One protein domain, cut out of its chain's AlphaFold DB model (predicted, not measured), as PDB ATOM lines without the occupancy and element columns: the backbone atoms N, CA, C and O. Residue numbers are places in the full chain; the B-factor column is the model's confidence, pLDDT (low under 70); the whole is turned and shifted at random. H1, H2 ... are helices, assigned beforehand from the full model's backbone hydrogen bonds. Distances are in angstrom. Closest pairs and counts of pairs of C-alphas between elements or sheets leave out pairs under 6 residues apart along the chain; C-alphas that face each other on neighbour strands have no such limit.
ATOM      1  N   GLN A 279     -17.832  18.770 -43.057       64.81
ATOM      2  CA  GLN A 279     -18.013  19.615 -41.873       64.81
ATOM      3  C   GLN A 279     -18.327  18.810 -40.605       64.81
ATOM      4  O   GLN A 279     -18.012  19.248 -39.502       64.81
ATOM      5  N   ARG A 280     -18.960  17.633 -40.713       65.81
ATOM      6  CA  ARG A 280     -19.181  16.752 -39.551       65.81
ATOM      7  C   ARG A 280     -17.934  15.987 -39.141       65.81
ATOM      8  O   ARG A 280     -17.711  15.822 -37.946       65.81
ATOM      9  N   LEU A 281     -17.176  15.482 -40.108       65.44
ATOM     10  CA  LEU A 281     -15.958  14.718 -39.854       65.44
ATOM     11  C   LEU A 281     -14.838  15.616 -39.324       65.44
ATOM     12  O   LEU A 281     -14.080  15.185 -38.462       65.44
ATOM     13  N   LEU A 282     -14.781  16.864 -39.789       70.94
ATOM     14  CA  LEU A 282     -13.747  17.838 -39.441       70.94
ATOM     15  C   LEU A 282     -14.114  18.714 -38.228       70.94
ATOM     16  O   LEU A 282     -13.291  19.500 -37.767       70.94
ATOM     17  N   LYS A 283     -15.328  18.586 -37.669       67.00
ATOM     18  CA  LYS A 283     -15.745  19.338 -36.475       67.00
ATOM     19  C   LYS A 283     -14.928  18.927 -35.251       67.00
ATOM     20  O   LYS A 283     -15.129  17.857 -34.681       67.00
ATOM     21  N   THR A 284     -14.077  19.832 -34.786       52.78
ATOM     22  CA  THR A 284     -13.342  19.701 -33.528       52.78
ATOM     23  C   THR A 284     -14.219  20.167 -32.365       52.78
ATOM     24  O   THR A 284     -14.146  21.321 -31.946       52.78
ATOM     25  N   THR A 285     -15.079  19.305 -31.822       46.72
ATOM     26  CA  THR A 285     -15.537  19.530 -30.440       46.72
ATOM     27  C   THR A 285     -14.394  19.201 -29.483       46.72
ATOM     28  O   THR A 285     -13.577  18.329 -29.781       46.72
ATOM     29  N   GLU A 286     -14.308  19.901 -28.350       41.72
ATOM     30  CA  GLU A 286     -13.332  19.637 -27.287       41.72
ATOM     31  C   GLU A 286     -13.375  18.141 -26.906       41.72
ATOM     32  O   GLU A 286     -14.328  17.665 -26.294       41.72
ATOM     33  N   GLY A 287     -12.381  17.370 -27.371       42.03
ATOM     34  CA  GLY A 287     -12.277  15.912 -27.186       42.03
ATOM     35  C   GLY A 287     -12.747  15.013 -28.349       42.03
ATOM     36  O   GLY A 287     -12.734  13.792 -28.213       42.03
ATOM     37  N   GLY A 288     -13.157  15.564 -29.493       44.16
ATOM     38  CA  GLY A 288     -13.892  14.851 -30.547       44.16
ATOM     39  C   GLY A 288     -13.122  14.505 -31.827       44.16
ATOM     40  O   GLY A 288     -13.594  14.839 -32.904       44.16
ATOM     41  N   GLY A 289     -12.003  13.777 -31.753       49.78
ATOM     42  CA  GLY A 289     -11.391  13.127 -32.935       49.78
ATOM     43  C   GLY A 289     -12.135  11.866 -33.420       49.78
ATOM     44  O   GLY A 289     -11.812  11.294 -34.460       49.78
ATOM     45  N   GLY A 290     -13.156  11.420 -32.677       62.78
ATOM     46  CA  GLY A 290     -13.760  10.098 -32.852       62.78
ATOM     47  C   GLY A 290     -14.584   9.903 -34.129       62.78
ATOM     48  O   GLY A 290     -14.708   8.770 -34.588       62.78
ATOM     49  N   HIS A 291     -15.157  10.958 -34.722       71.94
ATOM     50  CA  HIS A 291     -15.976  10.805 -35.933       71.94
ATOM     51  C   HIS A 291     -15.129  10.539 -37.178       71.94
ATOM     52  O   HIS A 291     -15.430   9.593 -37.906       71.94
ATOM     53  N   LEU A 292     -14.057  11.311 -37.381       78.56
ATOM     54  CA  LEU A 292     -13.094  11.076 -38.456       78.56
ATOM     55  C   LEU A 292     -12.364   9.747 -38.266       78.56
ATOM     56  O   LEU A 292     -12.309   8.945 -39.191       78.56
ATOM     57  N   GLU A 293     -11.869   9.465 -37.061       81.38
ATOM     58  CA  GLU A 293     -11.166   8.212 -36.781       81.38
ATOM     59  C   GLU A 293     -12.058   6.984 -37.041       81.38
ATOM     60  O   GLU A 293     -11.646   6.036 -37.710       81.38
ATOM     61  N   ALA A 294     -13.308   7.000 -36.561       78.00
ATOM     62  CA  ALA A 294     -14.253   5.910 -36.798       78.00
ATOM     63  C   ALA A 294     -14.646   5.773 -38.273       78.00
ATOM     64  O   ALA A 294     -15.003   4.677 -38.708       78.00
ATOM     65  N   HIS A 295     -14.622   6.873 -39.025       80.56
ATOM     66  CA  HIS A 295     -14.873   6.879 -40.458       80.56
ATOM     67  C   HIS A 295     -13.704   6.256 -41.225       80.56
ATOM     68  O   HIS A 295     -13.915   5.287 -41.949       80.56
ATOM     69  N   LEU A 296     -12.473   6.706 -40.969       82.62
ATOM     70  CA  LEU A 296     -11.256   6.161 -41.576       82.62
ATOM     71  C   LEU A 296     -11.082   4.668 -41.271       82.62
ATOM     72  O   LEU A 296     -10.859   3.882 -42.182       82.62
ATOM     73  N   LYS A 297     -11.312   4.227 -40.026       82.94
ATOM     74  CA  LYS A 297     -11.258   2.797 -39.655       82.94
ATOM     75  C   LYS A 297     -12.230   1.904 -40.436       82.94
ATOM     76  O   LYS A 297     -12.038   0.692 -40.476       82.94
ATOM     77  N   ARG A 298     -13.300   2.464 -41.010       80.50
ATOM     78  CA  ARG A 298     -14.271   1.721 -41.834       80.50
ATOM     79  C   ARG A 298     -13.914   1.720 -43.316       80.50
ATOM     80  O   ARG A 298     -14.554   0.980 -44.063       80.50
ATOM     81  N   GLN A 299     -12.957   2.544 -43.738       79.00
ATOM     82  CA  GLN A 299     -12.549   2.620 -45.131       79.00
ATOM     83  C   GLN A 299     -11.730   1.388 -45.512       79.00
ATOM     84  O   GLN A 299     -10.757   1.026 -44.852       79.00
ATOM     85  N   THR A 300     -12.134   0.755 -46.606       81.19
ATOM     86  CA  THR A 300     -11.400  -0.298 -47.305       81.19
ATOM     87  C   THR A 300     -11.049   0.192 -48.707       81.19
ATOM     88  O   THR A 300     -11.648   1.146 -49.206       81.19
ATOM     89  N   MET A 301     -10.119  -0.481 -49.389       79.12
ATOM     90  CA  MET A 301      -9.815  -0.161 -50.790       79.12
ATOM     91  C   MET A 301     -11.079  -0.214 -51.670       79.12
ATOM     92  O   MET A 301     -11.319   0.669 -52.487       79.12
ATOM     93  N   GLU A 302     -11.955  -1.199 -51.448       79.50
ATOM     94  CA  GLU A 302     -13.213  -1.334 -52.189       79.50
ATOM     95  C   GLU A 302     -14.223  -0.215 -51.909       79.50
ATOM     96  O   GLU A 302     -14.973   0.175 -52.808       79.50
ATOM     97  N   SER A 303     -14.310   0.274 -50.664       78.50
ATOM     98  CA  SER A 303     -15.191   1.401 -50.346       78.50
ATOM     99  C   SER A 303     -14.641   2.692 -50.932       78.50
ATOM    100  O   SER A 303     -15.398   3.441 -51.542       78.50
ATOM    101  N   TRP A 304     -13.330   2.902 -50.831       84.06
ATOM    102  CA  TRP A 304     -12.661   4.068 -51.389       84.06
ATOM    103  C   TRP A 304     -12.773   4.133 -52.916       84.06
ATOM    104  O   TRP A 304     -13.123   5.179 -53.450       84.06
ATOM    105  N   LEU A 305     -12.624   3.014 -53.634       79.31
ATOM    106  CA  LEU A 305     -12.805   2.981 -55.093       79.31
ATOM    107  C   LEU A 305     -14.213   3.412 -55.537       79.31
ATOM    108  O   LEU A 305     -14.377   4.007 -56.604       79.31
ATOM    109  N   LYS A 306     -15.245   3.131 -54.729       81.75
ATOM    110  CA  LYS A 306     -16.610   3.616 -54.997       81.75
ATOM    111  C   LYS A 306     -16.705   5.126 -54.817       81.75
ATOM    112  O   LYS A 306     -17.330   5.780 -55.643       81.75
ATOM    113  N   ILE A 307     -16.057   5.659 -53.782       78.75
ATOM    114  CA  ILE A 307     -15.985   7.103 -53.541       78.75
ATOM    115  C   ILE A 307     -15.245   7.775 -54.700       78.75
ATOM    116  O   ILE A 307     -15.784   8.702 -55.289       78.75
ATOM    117  N   PHE A 308     -14.084   7.251 -55.105       79.81
ATOM    118  CA  PHE A 308     -13.305   7.774 -56.230       79.81
ATOM    119  C   PHE A 308     -14.118   7.830 -57.534       79.81
ATOM    120  O   PHE A 308     -14.103   8.841 -58.232       79.81
ATOM    121  N   LYS A 309     -14.899   6.785 -57.831       78.44
ATOM    122  CA  LYS A 309     -15.788   6.742 -59.002       78.44
ATOM    123  C   LYS A 309     -16.874   7.822 -58.990       78.44
ATOM    124  O   LYS A 309     -17.267   8.319 -60.044       78.44
ATOM    125  N   GLU A 310     -17.428   8.109 -57.818       76.88
ATOM    126  CA  GLU A 310     -18.578   9.002 -57.645       76.88
ATOM    127  C   GLU A 310     -18.162  10.438 -57.292       76.88
ATOM    128  O   GLU A 310     -19.019  11.323 -57.196       76.88
ATOM    129  N   TYR A 311     -16.859  10.681 -57.119       75.75
ATOM    130  CA  TYR A 311     -16.334  11.973 -56.711       75.75
ATOM    131  C   TYR A 311     -16.532  13.027 -57.804       75.75
ATOM    132  O   TYR A 311     -16.267  12.792 -58.985       75.75
ATOM    133  N   LYS A 312     -17.038  14.196 -57.400       71.56
ATOM    134  CA  LYS A 312     -17.544  15.231 -58.318       71.56
ATOM    135  C   LYS A 312     -16.502  16.265 -58.737       71.56
ATOM    136  O   LYS A 312     -16.785  17.046 -59.644       71.56
ATOM    137  N   SER A 313     -15.334  16.298 -58.091       76.75
ATOM    138  CA  SER A 313     -14.268  17.222 -58.486       76.75
ATOM    139  C   SER A 313     -13.838  16.936 -59.921       76.75
ATOM    140  O   SER A 313     -13.603  15.785 -60.291       76.75
ATOM    141  N   LYS A 314     -13.753  17.991 -60.740       76.69
ATOM    142  CA  LYS A 314     -13.494  17.891 -62.181       76.69
ATOM    143  C   LYS A 314     -12.205  17.122 -62.475       76.69
ATOM    144  O   LYS A 314     -12.211  16.248 -63.337       76.69
ATOM    145  N   ASP A 315     -11.139  17.410 -61.735       76.94
ATOM    146  CA  ASP A 315      -9.815  16.830 -61.976       76.94
ATOM    147  C   ASP A 315      -9.764  15.350 -61.567       76.94
ATOM    148  O   ASP A 315      -9.244  14.505 -62.296       76.94
ATOM    149  N   VAL A 316     -10.384  15.013 -60.434       82.88
ATOM    150  CA  VAL A 316     -10.485  13.634 -59.931       82.88
ATOM    151  C   VAL A 316     -11.388  12.791 -60.835       82.88
ATOM    152  O   VAL A 316     -11.050  11.654 -61.164       82.88
ATOM    153  N   HIS A 317     -12.511  13.351 -61.285       82.12
ATOM    154  CA  HIS A 317     -13.447  12.658 -62.164       82.12
ATOM    155  C   HIS A 317     -12.821  12.355 -63.529       82.12
ATOM    156  O   HIS A 317     -12.908  11.228 -64.011       82.12
ATOM    157  N   GLN A 318     -12.108  13.320 -64.118       83.75
ATOM    158  CA  GLN A 318     -11.369  13.111 -65.367       83.75
ATOM    159  C   GLN A 318     -10.294  12.029 -65.226       83.75
ATOM    160  O   GLN A 318     -10.103  11.218 -66.133       83.75
ATOM    161  N   LEU A 319      -9.608  11.980 -64.081       82.56
ATOM    162  CA  LEU A 319      -8.620  10.942 -63.808       82.56
ATOM    163  C   LEU A 319      -9.265   9.553 -63.698       82.56
ATOM    164  O   LEU A 319      -8.725   8.584 -64.238       82.56
ATOM    165  N   TYR A 320     -10.433   9.456 -63.057       84.00
ATOM    166  CA  TYR A 320     -11.214   8.220 -63.018       84.00
ATOM    167  C   TYR A 320     -11.645   7.772 -64.420       84.00
ATOM    168  O   TYR A 320     -11.466   6.605 -64.769       84.00
ATOM    169  N   GLU A 321     -12.174   8.680 -65.243       85.19
ATOM    170  CA  GLU A 321     -12.578   8.375 -66.620       85.19
ATOM    171  C   GLU A 321     -11.394   7.893 -67.470       85.19
ATOM    172  O   GLU A 321     -11.517   6.899 -68.186       85.19
ATOM    173  N   ALA A 322     -10.226   8.531 -67.344       82.19
ATOM    174  CA  ALA A 322      -9.009   8.135 -68.052       82.19
ATOM    175  C   ALA A 322      -8.503   6.747 -67.618       82.19
ATOM    176  O   ALA A 322      -8.091   5.940 -68.458       82.19
ATOM    177  N   MET A 323      -8.577   6.437 -66.320       84.12
ATOM    178  CA  MET A 323      -8.262   5.111 -65.783       84.12
ATOM    179  C   MET A 323      -9.263   4.057 -66.282       84.12
ATOM    180  O   MET A 323      -8.867   3.000 -66.770       84.12
ATOM    181  N   ALA A 324     -10.566   4.353 -66.237       85.19
ATOM    182  CA  ALA A 324     -11.622   3.456 -66.708       85.19
ATOM    183  C   ALA A 324     -11.531   3.187 -68.221       85.19
ATOM    184  O   ALA A 324     -11.790   2.070 -68.676       85.19
ATOM    185  N   ALA A 325     -11.105   4.186 -68.997       86.12
ATOM    186  CA  ALA A 325     -10.817   4.072 -70.422       86.12
ATOM    187  C   ALA A 325      -9.477   3.372 -70.729       86.12
ATOM    188  O   ALA A 325      -9.130   3.223 -71.901       86.12
ATOM    189  N   LYS A 326      -8.723   2.938 -69.704       85.06
ATOM    190  CA  LYS A 326      -7.378   2.338 -69.805       85.06
ATOM    191  C   LYS A 326      -6.346   3.233 -70.502       85.06
ATOM    192  O   LYS A 326      -5.358   2.736 -71.035       85.06
ATOM    193  N   GLN A 327      -6.577   4.544 -70.508       86.56
ATOM    194  CA  GLN A 327      -5.619   5.534 -71.008       86.56
ATOM    195  C   GLN A 327      -4.511   5.800 -69.984       86.56
ATOM    196  O   GLN A 327      -3.404   6.177 -70.354       86.56
ATOM    197  N   VAL A 328      -4.817   5.582 -68.703       83.94
ATOM    198  CA  VAL A 328      -3.897   5.691 -67.571       83.94
ATOM    199  C   VAL A 328      -3.946   4.372 -66.800       83.94
ATOM    200  O   VAL A 328      -5.023   3.806 -66.606       83.94
ATOM    201  N   SER A 329      -2.787   3.858 -66.386       80.12
ATOM    202  CA  SER A 329      -2.729   2.648 -65.552       80.12
ATOM    203  C   SER A 329      -3.262   2.920 -64.141       80.12
ATOM    204  O   SER A 329      -3.191   4.049 -63.661       80.12
ATOM    205  N   GLU A 330      -3.756   1.895 -63.442       79.12
ATOM    206  CA  GLU A 330      -4.229   2.046 -62.054       79.12
ATOM    207  C   GLU A 330      -3.123   2.588 -61.136       79.12
ATOM    208  O   GLU A 330      -3.359   3.518 -60.370       79.12
ATOM    209  N   ALA A 331      -1.889   2.096 -61.290       77.62
ATOM    210  CA  ALA A 331      -0.725   2.579 -60.549       77.62
ATOM    211  C   ALA A 331      -0.448   4.074 -60.793       77.62
ATOM    212  O   ALA A 331      -0.180   4.833 -59.859       77.62
ATOM    213  N   GLU A 332      -0.539   4.520 -62.046       80.88
ATOM    214  CA  GLU A 332      -0.342   5.924 -62.402       80.88
ATOM    215  C   GLU A 332      -1.498   6.810 -61.912       80.88
ATOM    216  O   GLU A 332      -1.253   7.919 -61.431       80.88
ATOM    217  N   ALA A 333      -2.740   6.322 -61.961       82.56
ATOM    218  CA  ALA A 333      -3.898   7.024 -61.418       82.56
ATOM    219  C   ALA A 333      -3.798   7.179 -59.893       82.56
ATOM    220  O   ALA A 333      -3.957   8.286 -59.381       82.56
ATOM    221  N   SER A 334      -3.443   6.113 -59.168       82.38
ATOM    222  CA  SER A 334      -3.203   6.167 -57.722       82.38
ATOM    223  C   SER A 334      -2.066   7.117 -57.361       82.38
ATOM    224  O   SER A 334      -2.198   7.889 -56.415       82.38
ATOM    225  N   LYS A 335      -0.968   7.128 -58.130       84.12
ATOM    226  CA  LYS A 335       0.127   8.085 -57.924       84.12
ATOM    227  C   LYS A 335      -0.356   9.533 -58.052       84.12
ATOM    228  O   LYS A 335      -0.121  10.331 -57.150       84.12
ATOM    229  N   ARG A 336      -1.061   9.857 -59.141       85.62
ATOM    230  CA  ARG A 336      -1.591  11.210 -59.381       85.62
ATOM    231  C   ARG A 336      -2.599  11.633 -58.309       85.62
ATOM    232  O   ARG A 336      -2.597  12.791 -57.909       85.62
ATOM    233  N   LEU A 337      -3.423  10.705 -57.814       88.06
ATOM    234  CA  LEU A 337      -4.347  10.973 -56.708       88.06
ATOM    235  C   LEU A 337      -3.621  11.261 -55.402       88.06
ATOM    236  O   LEU A 337      -3.958  12.234 -54.743       88.06
ATOM    237  N   VAL A 338      -2.619  10.460 -55.038       86.69
ATOM    238  CA  VAL A 338      -1.818  10.695 -53.826       86.69
ATOM    239  C   VAL A 338      -1.137  12.065 -53.887       86.69
ATOM    240  O   VAL A 338      -1.158  12.799 -52.901       86.69
ATOM    241  N   GLU A 339      -0.592  12.441 -55.047       88.38
ATOM    242  CA  GLU A 339       0.015  13.758 -55.268       88.38
ATOM    243  C   GLU A 339      -1.013  14.897 -55.166       88.38
ATOM    244  O   GLU A 339      -0.756  15.894 -54.489       88.38
ATOM    245  N   TRP A 340      -2.190  14.746 -55.782       89.94
ATOM    246  CA  TRP A 340      -3.285  15.717 -55.684       89.94
ATOM    247  C   TRP A 340      -3.774  15.866 -54.236       89.94
ATOM    248  O   TRP A 340      -3.839  16.976 -53.713       89.94
ATOM    249  N   SER A 341      -4.020  14.754 -53.541       89.88
ATOM    250  CA  SER A 341      -4.454  14.751 -52.142       89.88
ATOM    251  C   SER A 341      -3.423  15.408 -51.231       89.88
ATOM    252  O   SER A 341      -3.790  16.169 -50.339       89.88
ATOM    253  N   ALA A 342      -2.130  15.178 -51.480       88.75
ATOM    254  CA  ALA A 342      -1.058  15.846 -50.756       88.75
ATOM    255  C   ALA A 342      -1.082  17.369 -50.952       88.75
ATOM    256  O   ALA A 342      -0.800  18.099 -50.008       88.75
ATOM    257  N   GLN A 343      -1.424  17.869 -52.143       88.69
ATOM    258  CA  GLN A 343      -1.530  19.310 -52.404       88.69
ATOM    259  C   GLN A 343      -2.753  19.945 -51.735       88.69
ATOM    260  O   GLN A 343      -2.657  21.069 -51.238       88.69
ATOM    261  N   VAL A 344      -3.878  19.226 -51.690       87.75
ATOM    262  CA  VAL A 344      -5.125  19.693 -51.065       87.75
ATOM    263  C   VAL A 344      -4.957  19.905 -49.563       87.75
ATOM    264  O   VAL A 344      -5.390  20.927 -49.041       87.75
ATOM    265  N   ILE A 345      -4.289  18.979 -48.865       87.44
ATOM    266  CA  ILE A 345      -4.123  19.070 -47.405       87.44
ATOM    267  C   ILE A 345      -2.984  19.997 -46.972       87.44
ATOM    268  O   ILE A 345      -2.814  20.229 -45.776       87.44
ATOM    269  N   LYS A 346      -2.173  20.510 -47.903       86.06
ATOM    270  CA  LYS A 346      -1.089  21.441 -47.574       86.06
ATOM    271  C   LYS A 346      -1.636  22.830 -47.275       86.06
ATOM    272  O   LYS A 346      -2.585  23.263 -47.928       86.06
ATOM    273  N   PRO A 347      -1.025  23.560 -46.333       79.56
ATOM    274  CA  PRO A 347      -1.455  24.914 -46.061       79.56
ATOM    275  C   PRO A 347      -1.160  25.820 -47.261       79.56
ATOM    276  O   PRO A 347      -0.016  25.912 -47.713       79.56
ATOM    277  N   GLN A 348      -2.182  26.516 -47.760       77.31
ATOM    278  CA  GLN A 348      -2.044  27.453 -48.874       77.31
ATOM    279  C   GLN A 348      -2.303  28.887 -48.400       77.31
ATOM    280  O   GLN A 348      -3.315  29.142 -47.742       77.31
ATOM    281  N   PRO A 349      -1.413  29.848 -48.710       63.94
ATOM    282  CA  PRO A 349      -1.635  31.235 -48.333       63.94
ATOM    283  C   PRO A 349      -2.865  31.781 -49.072       63.94
ATOM    284  O   PRO A 349      -2.913  31.766 -50.299       63.94
ATOM    285  N   ASN A 350      -3.838  32.300 -48.315       60.56
ATOM    286  CA  ASN A 350      -5.050  32.981 -48.798       60.56
ATOM    287  C   ASN A 350      -6.113  32.112 -49.497       60.56
ATOM    288  O   ASN A 350      -7.017  32.671 -50.119       60.56
ATOM    289  N   GLN A 351      -6.058  30.783 -49.383       61.88
ATOM    290  CA  GLN A 351      -7.068  29.908 -49.980       61.88
ATOM    291  C   GLN A 351      -7.886  29.190 -48.905       61.88
ATOM    292  O   GLN A 351      -7.345  28.468 -48.070       61.88
ATOM    293  N   VAL A 352      -9.207  29.384 -48.945       65.50
ATOM    294  CA  VAL A 352     -10.150  28.563 -48.177       65.50
ATOM    295  C   VAL A 352     -10.177  27.187 -48.831       65.50
ATOM    296  O   VAL A 352     -10.497  27.071 -50.013       65.50
ATOM    297  N   GLN A 353      -9.785  26.162 -48.078       70.38
ATOM    298  CA  GLN A 353      -9.833  24.783 -48.552       70.38
ATOM    299  C   GLN A 353     -11.284  24.301 -48.593       70.38
ATOM    300  O   GLN A 353     -12.043  24.527 -47.649       70.38
ATOM    301  N   ASP A 354     -11.654  23.629 -49.683       76.94
ATOM    302  CA  ASP A 354     -12.931  22.927 -49.765       76.94
ATOM    303  C   ASP A 354     -12.885  21.714 -48.828       76.94
ATOM    304  O   ASP A 354     -11.986  20.872 -48.904       76.94
ATOM    305  N   MET A 355     -13.833  21.653 -47.898       76.75
ATOM    306  CA  MET A 355     -13.851  20.642 -46.847       76.75
ATOM    307  C   MET A 355     -14.117  19.245 -47.419       76.75
ATOM    308  O   MET A 355     -13.563  18.269 -46.903       76.75
ATOM    309  N   ASP A 356     -14.904  19.139 -48.494       77.25
ATOM    310  CA  ASP A 356     -15.144  17.869 -49.182       77.25
ATOM    311  C   ASP A 356     -13.854  17.344 -49.826       77.25
ATOM    312  O   ASP A 356     -13.512  16.169 -49.648       77.25
ATOM    313  N   ASP A 357     -13.077  18.230 -50.461       82.81
ATOM    314  CA  ASP A 357     -11.759  17.893 -51.010       82.81
ATOM    315  C   ASP A 357     -10.781  17.482 -49.908       82.81
ATOM    316  O   ASP A 357     -10.049  16.504 -50.075       82.81
ATOM    317  N   VAL A 358     -10.793  18.161 -48.755       84.50
ATOM    318  CA  VAL A 358      -9.951  17.794 -47.606       84.50
ATOM    319  C   VAL A 358     -10.291  16.394 -47.100       84.50
ATOM    320  O   VAL A 358      -9.385  15.590 -46.879       84.50
ATOM    321  N   VAL A 359     -11.572  16.058 -46.929       84.19
ATOM    322  CA  VAL A 359     -11.959  14.716 -46.468       84.19
ATOM    323  C   VAL A 359     -11.591  13.651 -47.487       84.19
ATOM    324  O   VAL A 359     -10.985  12.648 -47.107       84.19
ATOM    325  N   PHE A 360     -11.889  13.868 -48.767       85.31
ATOM    326  CA  PHE A 360     -11.527  12.919 -49.816       85.31
ATOM    327  C   PHE A 360     -10.004  12.728 -49.914       85.31
ATOM    328  O   PHE A 360      -9.516  11.605 -50.077       85.31
ATOM    329  N   ALA A 361      -9.227  13.799 -49.736       88.56
ATOM    330  CA  ALA A 361      -7.772  13.733 -49.696       88.56
ATOM    331  C   ALA A 361      -7.251  12.933 -48.491       88.56
ATOM    332  O   ALA A 361      -6.363  12.093 -48.649       88.56
ATOM    333  N   LEU A 362      -7.821  13.132 -47.299       88.81
ATOM    334  CA  LEU A 362      -7.452  12.373 -46.099       88.81
ATOM    335  C   LEU A 362      -7.815  10.886 -46.216       88.81
ATOM    336  O   LEU A 362      -7.013  10.038 -45.830       88.81
ATOM    337  N   GLU A 363      -8.975  10.551 -46.785       88.50
ATOM    338  CA  GLU A 363      -9.366   9.163 -47.074       88.50
ATOM    339  C   GLU A 363      -8.397   8.492 -48.049       88.50
ATOM    340  O   GLU A 363      -7.956   7.366 -47.814       88.50
ATOM    341  N   THR A 364      -8.047   9.199 -49.125       88.19
ATOM    342  CA  THR A 364      -7.128   8.723 -50.163       88.19
ATOM    343  C   THR A 364      -5.746   8.450 -49.580       88.19
ATOM    344  O   THR A 364      -5.199   7.360 -49.759       88.19
ATOM    345  N   LEU A 365      -5.196   9.396 -48.815       88.50
ATOM    346  CA  LEU A 365      -3.896   9.225 -48.170       88.50
ATOM    347  C   LEU A 365      -3.919   8.122 -47.108       88.50
ATOM    348  O   LEU A 365      -2.973   7.345 -47.015       88.50
ATOM    349  N   TYR A 366      -5.005   7.999 -46.343       88.31
ATOM    350  CA  TYR A 366      -5.165   6.922 -45.372       88.31
ATOM    351  C   TYR A 366      -5.184   5.546 -46.048       88.31
ATOM    352  O   TYR A 366      -4.369   4.690 -45.714       88.31
ATOM    353  N   VAL A 367      -6.051   5.323 -47.038       86.12
ATOM    354  CA  VAL A 367      -6.179   4.012 -47.693       86.12
ATOM    355  C   VAL A 367      -4.885   3.607 -48.399       86.12
ATOM    356  O   VAL A 367      -4.453   2.460 -48.259       86.12
ATOM    357  N   HIS A 368      -4.223   4.545 -49.083       84.56
ATOM    358  CA  HIS A 368      -2.943   4.289 -49.747       84.56
ATOM    359  C   HIS A 368      -1.751   4.194 -48.785       84.56
ATOM    360  O   HIS A 368      -0.736   3.596 -49.141       84.56
ATOM    361  N   SER A 369      -1.865   4.696 -47.549       85.44
ATOM    362  CA  SER A 369      -0.869   4.434 -46.499       85.44
ATOM    363  C   SER A 369      -0.880   2.972 -46.031       85.44
ATOM    364  O   SER A 369       0.165   2.437 -45.671       85.44
ATOM    365  N   LEU A 370      -2.044   2.315 -46.098       83.62
ATOM    366  CA  LEU A 370      -2.215   0.901 -45.750       83.62
ATOM    367  C   LEU A 370      -1.961  -0.022 -46.944       83.62
ATOM    368  O   LEU A 370      -1.393  -1.095 -46.789       83.62
ATOM    369  N   HIS A 371      -2.362   0.410 -48.140       79.19
ATOM    370  CA  HIS A 371      -2.223  -0.344 -49.384       79.19
ATOM    371  C   HIS A 371      -1.312   0.435 -50.327       79.19
ATOM    372  O   HIS A 371      -1.782   1.241 -51.139       79.19
ATOM    373  N   LYS A 372       0.002   0.221 -50.188       75.88
ATOM    374  CA  LYS A 372       0.991   0.902 -51.027       75.88
ATOM    375  C   LYS A 372       0.706   0.580 -52.504       75.88
ATOM    376  O   LYS A 372       0.736  -0.597 -52.862       75.88
ATOM    377  N   PRO A 373       0.465   1.583 -53.367       65.94
ATOM    378  CA  PRO A 373       0.289   1.338 -54.792       65.94
ATOM    379  C   PRO A 373       1.536   0.698 -55.405       65.94
ATOM    380  O   PRO A 373       2.672   1.051 -55.058       65.94
ATOM    381  N   GLU A 374       1.330  -0.223 -56.343       64.94
ATOM    382  CA  GLU A 374       2.424  -0.834 -57.093       64.94
ATOM    383  C   GLU A 374       3.212   0.231 -57.874       64.94
ATOM    384  O   GLU A 374       2.654   1.196 -58.395       64.94
ATOM    385  N   GLY A 375       4.539   0.087 -57.931       62.31
ATOM    386  CA  GLY A 375       5.419   1.030 -58.634       62.31
ATOM    387  C   GLY A 375       5.825   2.283 -57.842       62.31
ATOM    388  O   GLY A 375       6.656   3.056 -58.322       62.31
ATOM    389  N   LEU A 376       5.327   2.477 -56.616       60.81
ATOM    390  CA  LEU A 376       5.737   3.578 -55.737       60.81
ATOM    391  C   LEU A 376       6.839   3.144 -54.761       60.81
ATOM    392  O   LEU A 376       6.561   2.826 -53.611       60.81
ATOM    393  N   GLY A 377       8.089   3.142 -55.241       61.69
ATOM    394  CA  GLY A 377       9.323   3.121 -54.437       61.69
ATOM    395  C   GLY A 377       9.427   2.078 -53.309       61.69
ATOM    396  O   GLY A 377       8.626   1.154 -53.174       61.69
ATOM    397  N   ALA A 378      10.458   2.209 -52.470       62.62
ATOM    398  CA  ALA A 378      10.606   1.376 -51.271       62.62
ATOM    399  C   ALA A 378       9.722   1.867 -50.107       62.62
ATOM    400  O   ALA A 378       9.216   1.059 -49.336       62.62
ATOM    401  N   ARG A 379       9.504   3.186 -50.000       72.62
ATOM    402  CA  ARG A 379       8.725   3.829 -48.930       72.62
ATOM    403  C   ARG A 379       7.303   4.153 -49.383       72.62
ATOM    404  O   ARG A 379       7.071   4.317 -50.575       72.62
ATOM    405  N   ASN A 380       6.366   4.241 -48.436       81.88
ATOM    406  CA  ASN A 380       4.974   4.585 -48.726       81.88
ATOM    407  C   ASN A 380       4.802   6.117 -48.841       81.88
ATOM    408  O   ASN A 380       4.839   6.803 -47.816       81.88
ATOM    409  N   PRO A 381       4.569   6.664 -50.050       82.62
ATOM    410  CA  PRO A 381       4.507   8.110 -50.259       82.62
ATOM    411  C   PRO A 381       3.286   8.762 -49.601       82.62
ATOM    412  O   PRO A 381       3.360   9.915 -49.186       82.62
ATOM    413  N   ALA A 382       2.169   8.044 -49.443       84.88
ATOM    414  CA  ALA A 382       0.969   8.599 -48.821       84.88
ATOM    415  C   ALA A 382       1.195   8.914 -47.330       84.88
ATOM    416  O   ALA A 382       0.795   9.975 -46.845       84.88
ATOM    417  N   LEU A 383       1.911   8.035 -46.618       86.44
ATOM    418  CA  LEU A 383       2.295   8.267 -45.223       86.44
ATOM    419  C   LEU A 383       3.323   9.402 -45.095       86.44
ATOM    420  O   LEU A 383       3.223  10.224 -44.183       86.44
ATOM    421  N   GLU A 384       4.290   9.480 -46.014       87.56
ATOM    422  CA  GLU A 384       5.273  10.570 -46.043       87.56
ATOM    423  C   GLU A 384       4.605  11.934 -46.268       87.56
ATOM    424  O   GLU A 384       4.936  12.899 -45.577       87.56
ATOM    425  N   HIS A 385       3.619  12.016 -47.167       89.62
ATOM    426  CA  HIS A 385       2.858  13.243 -47.402       89.62
ATOM    427  C   HIS A 385       2.016  13.666 -46.193       89.62
ATOM    428  O   HIS A 385       1.989  14.855 -45.874       89.62
ATOM    429  N   LEU A 386       1.394  12.721 -45.477       86.94
ATOM    430  CA  LEU A 386       0.680  13.005 -44.225       86.94
ATOM    431  C   LEU A 386       1.621  13.572 -43.153       86.94
ATOM    432  O   LEU A 386       1.325  14.603 -42.546       86.94
ATOM    433  N   LEU A 387       2.786  12.946 -42.959       87.38
ATOM    434  CA  LEU A 387       3.802  13.428 -42.020       87.38
ATOM    435  C   LEU A 387       4.318  14.819 -42.411       87.38
ATOM    436  O   LEU A 387       4.427  15.693 -41.551       87.38
ATOM    437  N   ALA A 388       4.591  15.055 -43.696       87.12
ATOM    438  CA  ALA A 388       5.037  16.353 -44.192       87.12
ATOM    439  C   ALA A 388       3.981  17.448 -43.962       87.12
ATOM    440  O   ALA A 388       4.300  18.483 -43.380       87.12
ATOM    441  N   ALA A 389       2.717  17.199 -44.324       86.25
ATOM    442  CA  ALA A 389       1.622  18.145 -44.111       86.25
ATOM    443  C   ALA A 389       1.433  18.462 -42.619       86.25
ATOM    444  O   ALA A 389       1.302  19.624 -42.235       86.25
ATOM    445  N   ARG A 390       1.516  17.444 -41.754       85.81
ATOM    446  CA  ARG A 390       1.493  17.609 -40.297       85.81
ATOM    447  C   ARG A 390       2.592  18.556 -39.804       85.81
ATOM    448  O   ARG A 390       2.344  19.392 -38.935       85.81
ATOM    449  N   HIS A 391       3.812  18.425 -40.324       85.94
ATOM    450  CA  HIS A 391       4.924  19.309 -39.971       85.94
ATOM    451  C   HIS A 391       4.722  20.741 -40.482       85.94
ATOM    452  O   HIS A 391       5.010  21.685 -39.750       85.94
ATOM    453  N   GLU A 392       4.202  20.912 -41.698       85.81
ATOM    454  CA  GLU A 392       3.944  22.227 -42.298       85.81
ATOM    455  C   GLU A 392       2.876  23.012 -41.518       85.81
ATOM    456  O   GLU A 392       3.097  24.176 -41.181       85.81
ATOM    457  N   TRP A 393       1.770  22.367 -41.131       83.25
ATOM    458  CA  TRP A 393       0.699  23.003 -40.355       83.25
ATOM    459  C   TRP A 393       1.101  23.379 -38.926       83.25
ATOM    460  O   TRP A 393       0.617  24.378 -38.404       83.25
ATOM    461  N   ARG A 394       2.022  22.641 -38.291       79.88
ATOM    462  CA  ARG A 394       2.547  22.998 -36.956       79.88
ATOM    463  C   ARG A 394       3.286  24.332 -36.935       79.88
ATOM    464  O   ARG A 394       3.341  24.976 -35.892       79.88
ATOM    465  N   ASN A 395       3.854  24.724 -38.070       73.38
ATOM    466  CA  ASN A 395       4.601  25.969 -38.209       73.38
ATOM    467  C   ASN A 395       3.702  27.153 -38.600       73.38
ATOM    468  O   ASN A 395       4.203  28.268 -38.736       73.38
ATOM    469  N   GLN A 396       2.392  26.936 -38.770       70.62
ATOM    470  CA  GLN A 396       1.431  27.981 -39.103       70.62
ATOM    471  C   GLN A 396       0.492  28.291 -37.934       70.62
ATOM    472  O   GLN A 396      -0.084  27.407 -37.304       70.62
ATOM    473  N   LEU A 397       0.309  29.583 -37.665       58.69
ATOM    474  CA  LEU A 397      -0.717  30.090 -36.755       58.69
ATOM    475  C   LEU A 397      -2.042  30.181 -37.521       58.69
ATOM    476  O   LEU A 397      -2.357  31.220 -38.092       58.69
ATOM    477  N   ALA A 398      -2.790  29.079 -37.573       60.47
ATOM    478  CA  ALA A 398      -4.123  29.050 -38.170       60.47
ATOM    479  C   ALA A 398      -5.208  29.340 -37.116       60.47
ATOM    480  O   ALA A 398      -5.185  28.769 -36.020       60.47
ATOM    481  N   GLU A 399      -6.156  30.222 -37.451       56.03
ATOM    482  CA  GLU A 399      -7.349  30.496 -36.632       56.03
ATOM    483  C   GLU A 399      -8.316  29.301 -36.632       56.03
ATOM    484  O   GLU A 399      -8.887  28.967 -35.594       56.03
ATOM    485  N   ASP A 400      -8.430  28.605 -37.769       63.62
ATOM    486  CA  ASP A 400      -9.154  27.339 -37.888       63.62
ATOM    487  C   ASP A 400      -8.202  26.149 -37.683       63.62
ATOM    488  O   ASP A 400      -7.220  25.968 -38.406       63.62
ATOM    489  N   ARG A 401      -8.498  25.325 -36.672       72.06
ATOM    490  CA  ARG A 401      -7.714  24.132 -36.311       72.06
ATOM    491  C   ARG A 401      -8.331  22.822 -36.803       72.06
ATOM    492  O   ARG A 401      -7.762  21.767 -36.522       72.06
ATOM    493  N   ALA A 402      -9.444  22.864 -37.536       75.44
ATOM    494  CA  ALA A 402     -10.150  21.674 -38.006       75.44
ATOM    495  C   ALA A 402      -9.283  20.794 -38.922       75.44
ATOM    496  O   ALA A 402      -9.096  19.605 -38.653       75.44
ATOM    497  N   VAL A 403      -8.692  21.385 -39.964       78.88
ATOM    498  CA  VAL A 403      -7.842  20.664 -40.925       78.88
ATOM    499  C   VAL A 403      -6.543  20.149 -40.283       78.88
ATOM    500  O   VAL A 403      -6.271  18.952 -40.408       78.88
ATOM    501  N   PRO A 404      -5.770  20.958 -39.524       80.75
ATOM    502  CA  PRO A 404      -4.604  20.457 -38.789       80.75
ATOM    503  C   PRO A 404      -4.923  19.278 -37.862       80.75
ATOM    504  O   PRO A 404      -4.196  18.284 -37.855       80.75
ATOM    505  N   ALA A 405      -6.031  19.350 -37.112       80.62
ATOM    506  CA  ALA A 405      -6.448  18.277 -36.214       80.62
ATOM    507  C   ALA A 405      -6.817  16.996 -36.979       80.62
ATOM    508  O   ALA A 405      -6.466  15.892 -36.559       80.62
ATOM    509  N   ALA A 406      -7.488  17.127 -38.125       83.19
ATOM    510  CA  ALA A 406      -7.832  16.003 -38.983       83.19
ATOM    511  C   ALA A 406      -6.593  15.326 -39.592       83.19
ATOM    512  O   ALA A 406      -6.516  14.094 -39.630       83.19
ATOM    513  N   ILE A 407      -5.591  16.111 -40.002       86.75
ATOM    514  CA  ILE A 407      -4.292  15.604 -40.466       86.75
ATOM    515  C   ILE A 407      -3.577  14.860 -39.335       86.75
ATOM    516  O   ILE A 407      -3.080  13.756 -39.558       86.75
ATOM    517  N   ASP A 408      -3.554  15.412 -38.119       84.69
ATOM    518  CA  ASP A 408      -2.956  14.766 -36.944       84.69
ATOM    519  C   ASP A 408      -3.585  13.390 -36.664       84.69
ATOM    520  O   ASP A 408      -2.859  12.400 -36.516       84.69
ATOM    521  N   VAL A 409      -4.922  13.310 -36.640       85.62
ATOM    522  CA  VAL A 409      -5.673  12.060 -36.424       85.62
ATOM    523  C   VAL A 409      -5.383  11.048 -37.531       85.62
ATOM    524  O   VAL A 409      -5.055   9.896 -37.242       85.62
ATOM    525  N   THR A 410      -5.454  11.477 -38.791       86.25
ATOM    526  CA  THR A 410      -5.227  10.611 -39.957       86.25
ATOM    527  C   THR A 410      -3.799  10.070 -39.970       86.25
ATOM    528  O   THR A 410      -3.593   8.875 -40.159       86.25
ATOM    529  N   THR A 411      -2.811  10.925 -39.685       86.88
ATOM    530  CA  THR A 411      -1.392  10.546 -39.622       86.88
ATOM    531  C   THR A 411      -1.130   9.547 -38.498       86.88
ATOM    532  O   THR A 411      -0.430   8.557 -38.702       86.88
ATOM    533  N   HIS A 412      -1.689   9.792 -37.309       86.44
ATOM    534  CA  HIS A 412      -1.547   8.884 -36.173       86.44
ATOM    535  C   HIS A 412      -2.152   7.511 -36.479       86.44
ATOM    536  O   HIS A 412      -1.515   6.485 -36.244       86.44
ATOM    537  N   LEU A 413      -3.370   7.487 -37.027       85.69
ATOM    538  CA  LEU A 413      -4.067   6.248 -37.348       85.69
ATOM    539  C   LEU A 413      -3.347   5.458 -38.452       85.69
ATOM    540  O   LEU A 413      -3.146   4.256 -38.303       85.69
ATOM    541  N   ALA A 414      -2.906   6.135 -39.515       85.81
ATOM    542  CA  ALA A 414      -2.133   5.537 -40.602       85.81
ATOM    543  C   ALA A 414      -0.832   4.896 -40.100       85.81
ATOM    544  O   ALA A 414      -0.554   3.742 -40.414       85.81
ATOM    545  N   ALA A 415      -0.057   5.606 -39.272       85.06
ATOM    546  CA  ALA A 415       1.177   5.072 -38.698       85.06
ATOM    547  C   ALA A 415       0.912   3.859 -37.785       85.06
ATOM    548  O   ALA A 415       1.654   2.876 -37.817       85.06
ATOM    549  N   GLN A 416      -0.166   3.904 -36.993       86.00
ATOM    550  CA  GLN A 416      -0.541   2.810 -36.103       86.00
ATOM    551  C   GLN A 416      -0.933   1.549 -36.884       86.00
ATOM    552  O   GLN A 416      -0.458   0.465 -36.562       86.00
ATOM    553  N   GLU A 417      -1.781   1.663 -37.901       81.69
ATOM    554  CA  GLU A 417      -2.225   0.509 -38.691       81.69
ATOM    555  C   GLU A 417      -1.124  -0.017 -39.628       81.69
ATOM    556  O   GLU A 417      -0.935  -1.228 -39.718       81.69
ATOM    557  N   ALA A 418      -0.310   0.856 -40.231       73.00
ATOM    558  CA  ALA A 418       0.834   0.435 -41.044       73.00
ATOM    559  C   ALA A 418       1.875  -0.354 -40.229       73.00
ATOM    560  O   ALA A 418       2.426  -1.339 -40.715       73.00
ATOM    561  N   SER A 419       2.118   0.035 -38.969       73.19
ATOM    562  CA  SER A 419       3.033  -0.714 -38.094       73.19
ATOM    563  C   SER A 419       2.509  -2.110 -37.749       73.19
ATOM    564  O   SER A 419       3.290  -3.052 -37.746       73.19
ATOM    565  N   LYS A 420       1.195  -2.272 -37.535       74.44
ATOM    566  CA  LYS A 420       0.576  -3.587 -37.298       74.44
ATOM    567  C   LYS A 420       0.670  -4.503 -38.515       74.44
ATOM    568  O   LYS A 420       0.919  -5.690 -38.344       74.44
ATOM    569  N   LEU A 421       0.465  -3.958 -39.716       67.31
ATOM    570  CA  LEU A 421       0.577  -4.720 -40.964       67.31
ATOM    571  C   LEU A 421       2.002  -5.245 -41.155       67.31
ATOM    572  O   LEU A 421       2.177  -6.426 -41.427       67.31
ATOM    573  N   HIS A 422       3.010  -4.407 -40.902       64.50
ATOM    574  CA  HIS A 422       4.407  -4.832 -40.981       64.50
ATOM    575  C   HIS A 422       4.753  -5.933 -39.964       64.50
ATOM    576  O   HIS A 422       5.475  -6.870 -40.292       64.50
ATOM    577  N   SER A 423       4.213  -5.860 -38.741       63.53
ATOM    578  CA  SER A 423       4.378  -6.926 -37.742       63.53
ATOM    579  C   SER A 423       3.743  -8.247 -38.184       63.53
ATOM    580  O   SER A 423       4.340  -9.299 -37.992       63.53
ATOM    581  N   ALA A 424       2.552  -8.196 -38.787       60.28
ATOM    582  CA  ALA A 424       1.841  -9.383 -39.258       60.28
ATOM    583  C   ALA A 424       2.543 -10.050 -40.455       60.28
ATOM    584  O   ALA A 424       2.636 -11.272 -40.502       60.28
ATOM    585  N   GLU A 425       3.092  -9.260 -41.384       60.88
ATOM    586  CA  GLU A 425       3.894  -9.770 -42.507       60.88
ATOM    587  C   GLU A 425       5.153 -10.511 -42.022       60.88
ATOM    588  O   GLU A 425       5.497 -11.565 -42.554       60.88
ATOM    589  N   LEU A 426       5.817  -9.998 -40.978       60.00
ATOM    590  CA  LEU A 426       6.990 -10.645 -40.380       60.00
ATOM    591  C   LEU A 426       6.633 -11.957 -39.663       60.00
ATOM    592  O   LEU A 426       7.384 -12.924 -39.773       60.00
ATOM    593  N   GLU A 427       5.492 -12.010 -38.969       55.28
ATOM    594  CA  GLU A 427       4.991 -13.243 -38.341       55.28
ATOM    595  C   GLU A 427       4.615 -14.306 -39.391       55.28
ATOM    596  O   GLU A 427       4.940 -15.481 -39.225       55.28
ATOM    597  N   GLU A 428       3.986 -13.917 -40.506       56.56
ATOM    598  CA  GLU A 428       3.670 -14.840 -41.607       56.56
ATOM    599  C   GLU A 428       4.932 -15.362 -42.320       56.56
ATOM    600  O   GLU A 428       4.998 -16.547 -42.657       56.56
ATOM    601  N   GLU A 429       5.962 -14.528 -42.502       55.47
ATOM    602  CA  GLU A 429       7.254 -14.958 -43.055       55.47
ATOM    603  C   GLU A 429       8.038 -15.898 -42.126       55.47
ATOM    604  O   GLU A 429       8.805 -16.732 -42.612       55.47
ATOM    605  N   GLU A 430       7.889 -15.764 -40.806       53.19
ATOM    606  CA  GLU A 430       8.541 -16.638 -39.823       53.19
ATOM    607  C   GLU A 430       7.835 -17.997 -39.709       53.19
ATOM    608  O   GLU A 430       8.497 -19.015 -39.533       53.19
ATOM    609  N   ILE A 431       6.511 -18.042 -39.901       59.53
ATOM    610  CA  ILE A 431       5.725 -19.290 -39.961       59.53
ATOM    611  C   ILE A 431       5.957 -20.049 -41.282       59.53
ATOM    612  O   ILE A 431       5.795 -21.271 -41.334       59.53
ATOM    613  N   ALA A 432       6.308 -19.343 -42.360       53.66
ATOM    614  CA  ALA A 432       6.550 -19.928 -43.679       53.66
ATOM    615  C   ALA A 432       7.982 -20.472 -43.891       53.66
ATOM    616  O   ALA A 432       8.234 -21.103 -44.923       53.66
ATOM    617  N   LYS A 433       8.907 -20.224 -42.956       50.97
ATOM    618  CA  LYS A 433      10.283 -20.755 -42.937       50.97
ATOM    619  C   LYS A 433      10.377 -21.987 -42.045       50.97
ATOM    620  O   LYS A 433      11.181 -22.878 -42.404       50.97
TER     621      LYS A 433
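AT A GLANCE: This is residues 279 to 433 of the 433 residues of an uncharacterized protein of Puccinia graminis f. sp. tritici (UniProt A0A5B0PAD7). Picture a helical body built round H5 as its core: H4, H6 and H7 pack round H5, while H1 and H2 lie on the side of H5 away from H4 and H6. H3 folds against H2 and H4 at one end of the body, and the long H7 runs past H5 at the other, its residues 423 to 431 sticking out with 432 and 433. The printed part has 155 residues with seven named helices, H1 to H7 in order, and no named strand; the class is all helix. It is compact, with a radius of gyration of the C-alphas of 16.2 A, and spans 54 by 39 by 25 A.

IN THESE COORDINATES: Start at Gln 279 and pass to C-alpha 290 at (-13.760, 10.098, -32.852), where H1 begins; it ends at residue 296. Next come H2, residues 301 to 310, and H3, residues 314 to 324. H4 takes residues 330 to 344 and measures 20.8 A from first to last C-alpha. Find C-alpha 355 at (-13.851, 20.642, -46.847); from there H5 runs 22.9 A to residue 370. H6, residues 381 to 394, measures 20.1 A. H7, residues 402 to 431, runs 44.0 A and ends at C-alpha 431, (5.725, -19.290, -39.961).

HOW THE PARTS SIT: Begin at the hub, H5, which touches four helices. H4 touches it at a steep tilt of 49 degrees, opposite ways; the closest C-alphas, those of Ser 341 and Ala 361, are 4.2 A apart. H6 touches residues 365 to 369 of H5 alone, closest at the C-alphas of Leu 365 and Ala 382, 4.9 A. H7 runs the same way as H5 at a shallow tilt of 16 degrees and touches it, closest at the C-alphas of Leu 370 and Ala 418, 5.6 A. H2 touches residues 363 to 367 of H5 alone; the C-alphas of Met 301 and Val 367 are the closest, at 6.3 A. Further out, H3 and H4 form a helical hairpin, opposite ways at a shallow tilt of 11 degrees, with the closest C-alphas, Met 323 and Glu 330, 6.3 A apart. H6 and H7 form another, at a shallow tilt of 34 degrees, only just short of steep; their closest C-alphas, Leu 386 and Thr 411, are 5.6 A apart. H1 touches residues 406 to 413 of H7 alone, closest at the C-alphas of Glu 293 and Val 409, 6.7 A. H3 and H7 are apart. Every O i to N i+4 pair is within hydrogen-bond range in H1, H3, H4, H5, H6 and H7, and 5 of 6 are in H2.

THE WHOLE: The two C-alphas farthest apart, Asn 350 and Lys 433, the chain's last residue, are 56.2 A apart. The printed part has no cut, and no link is long. Look for low confidence, pLDDT under 70, at residues 283 to 290 and 421 to 433, among others; the mean of the printed part is 76.5.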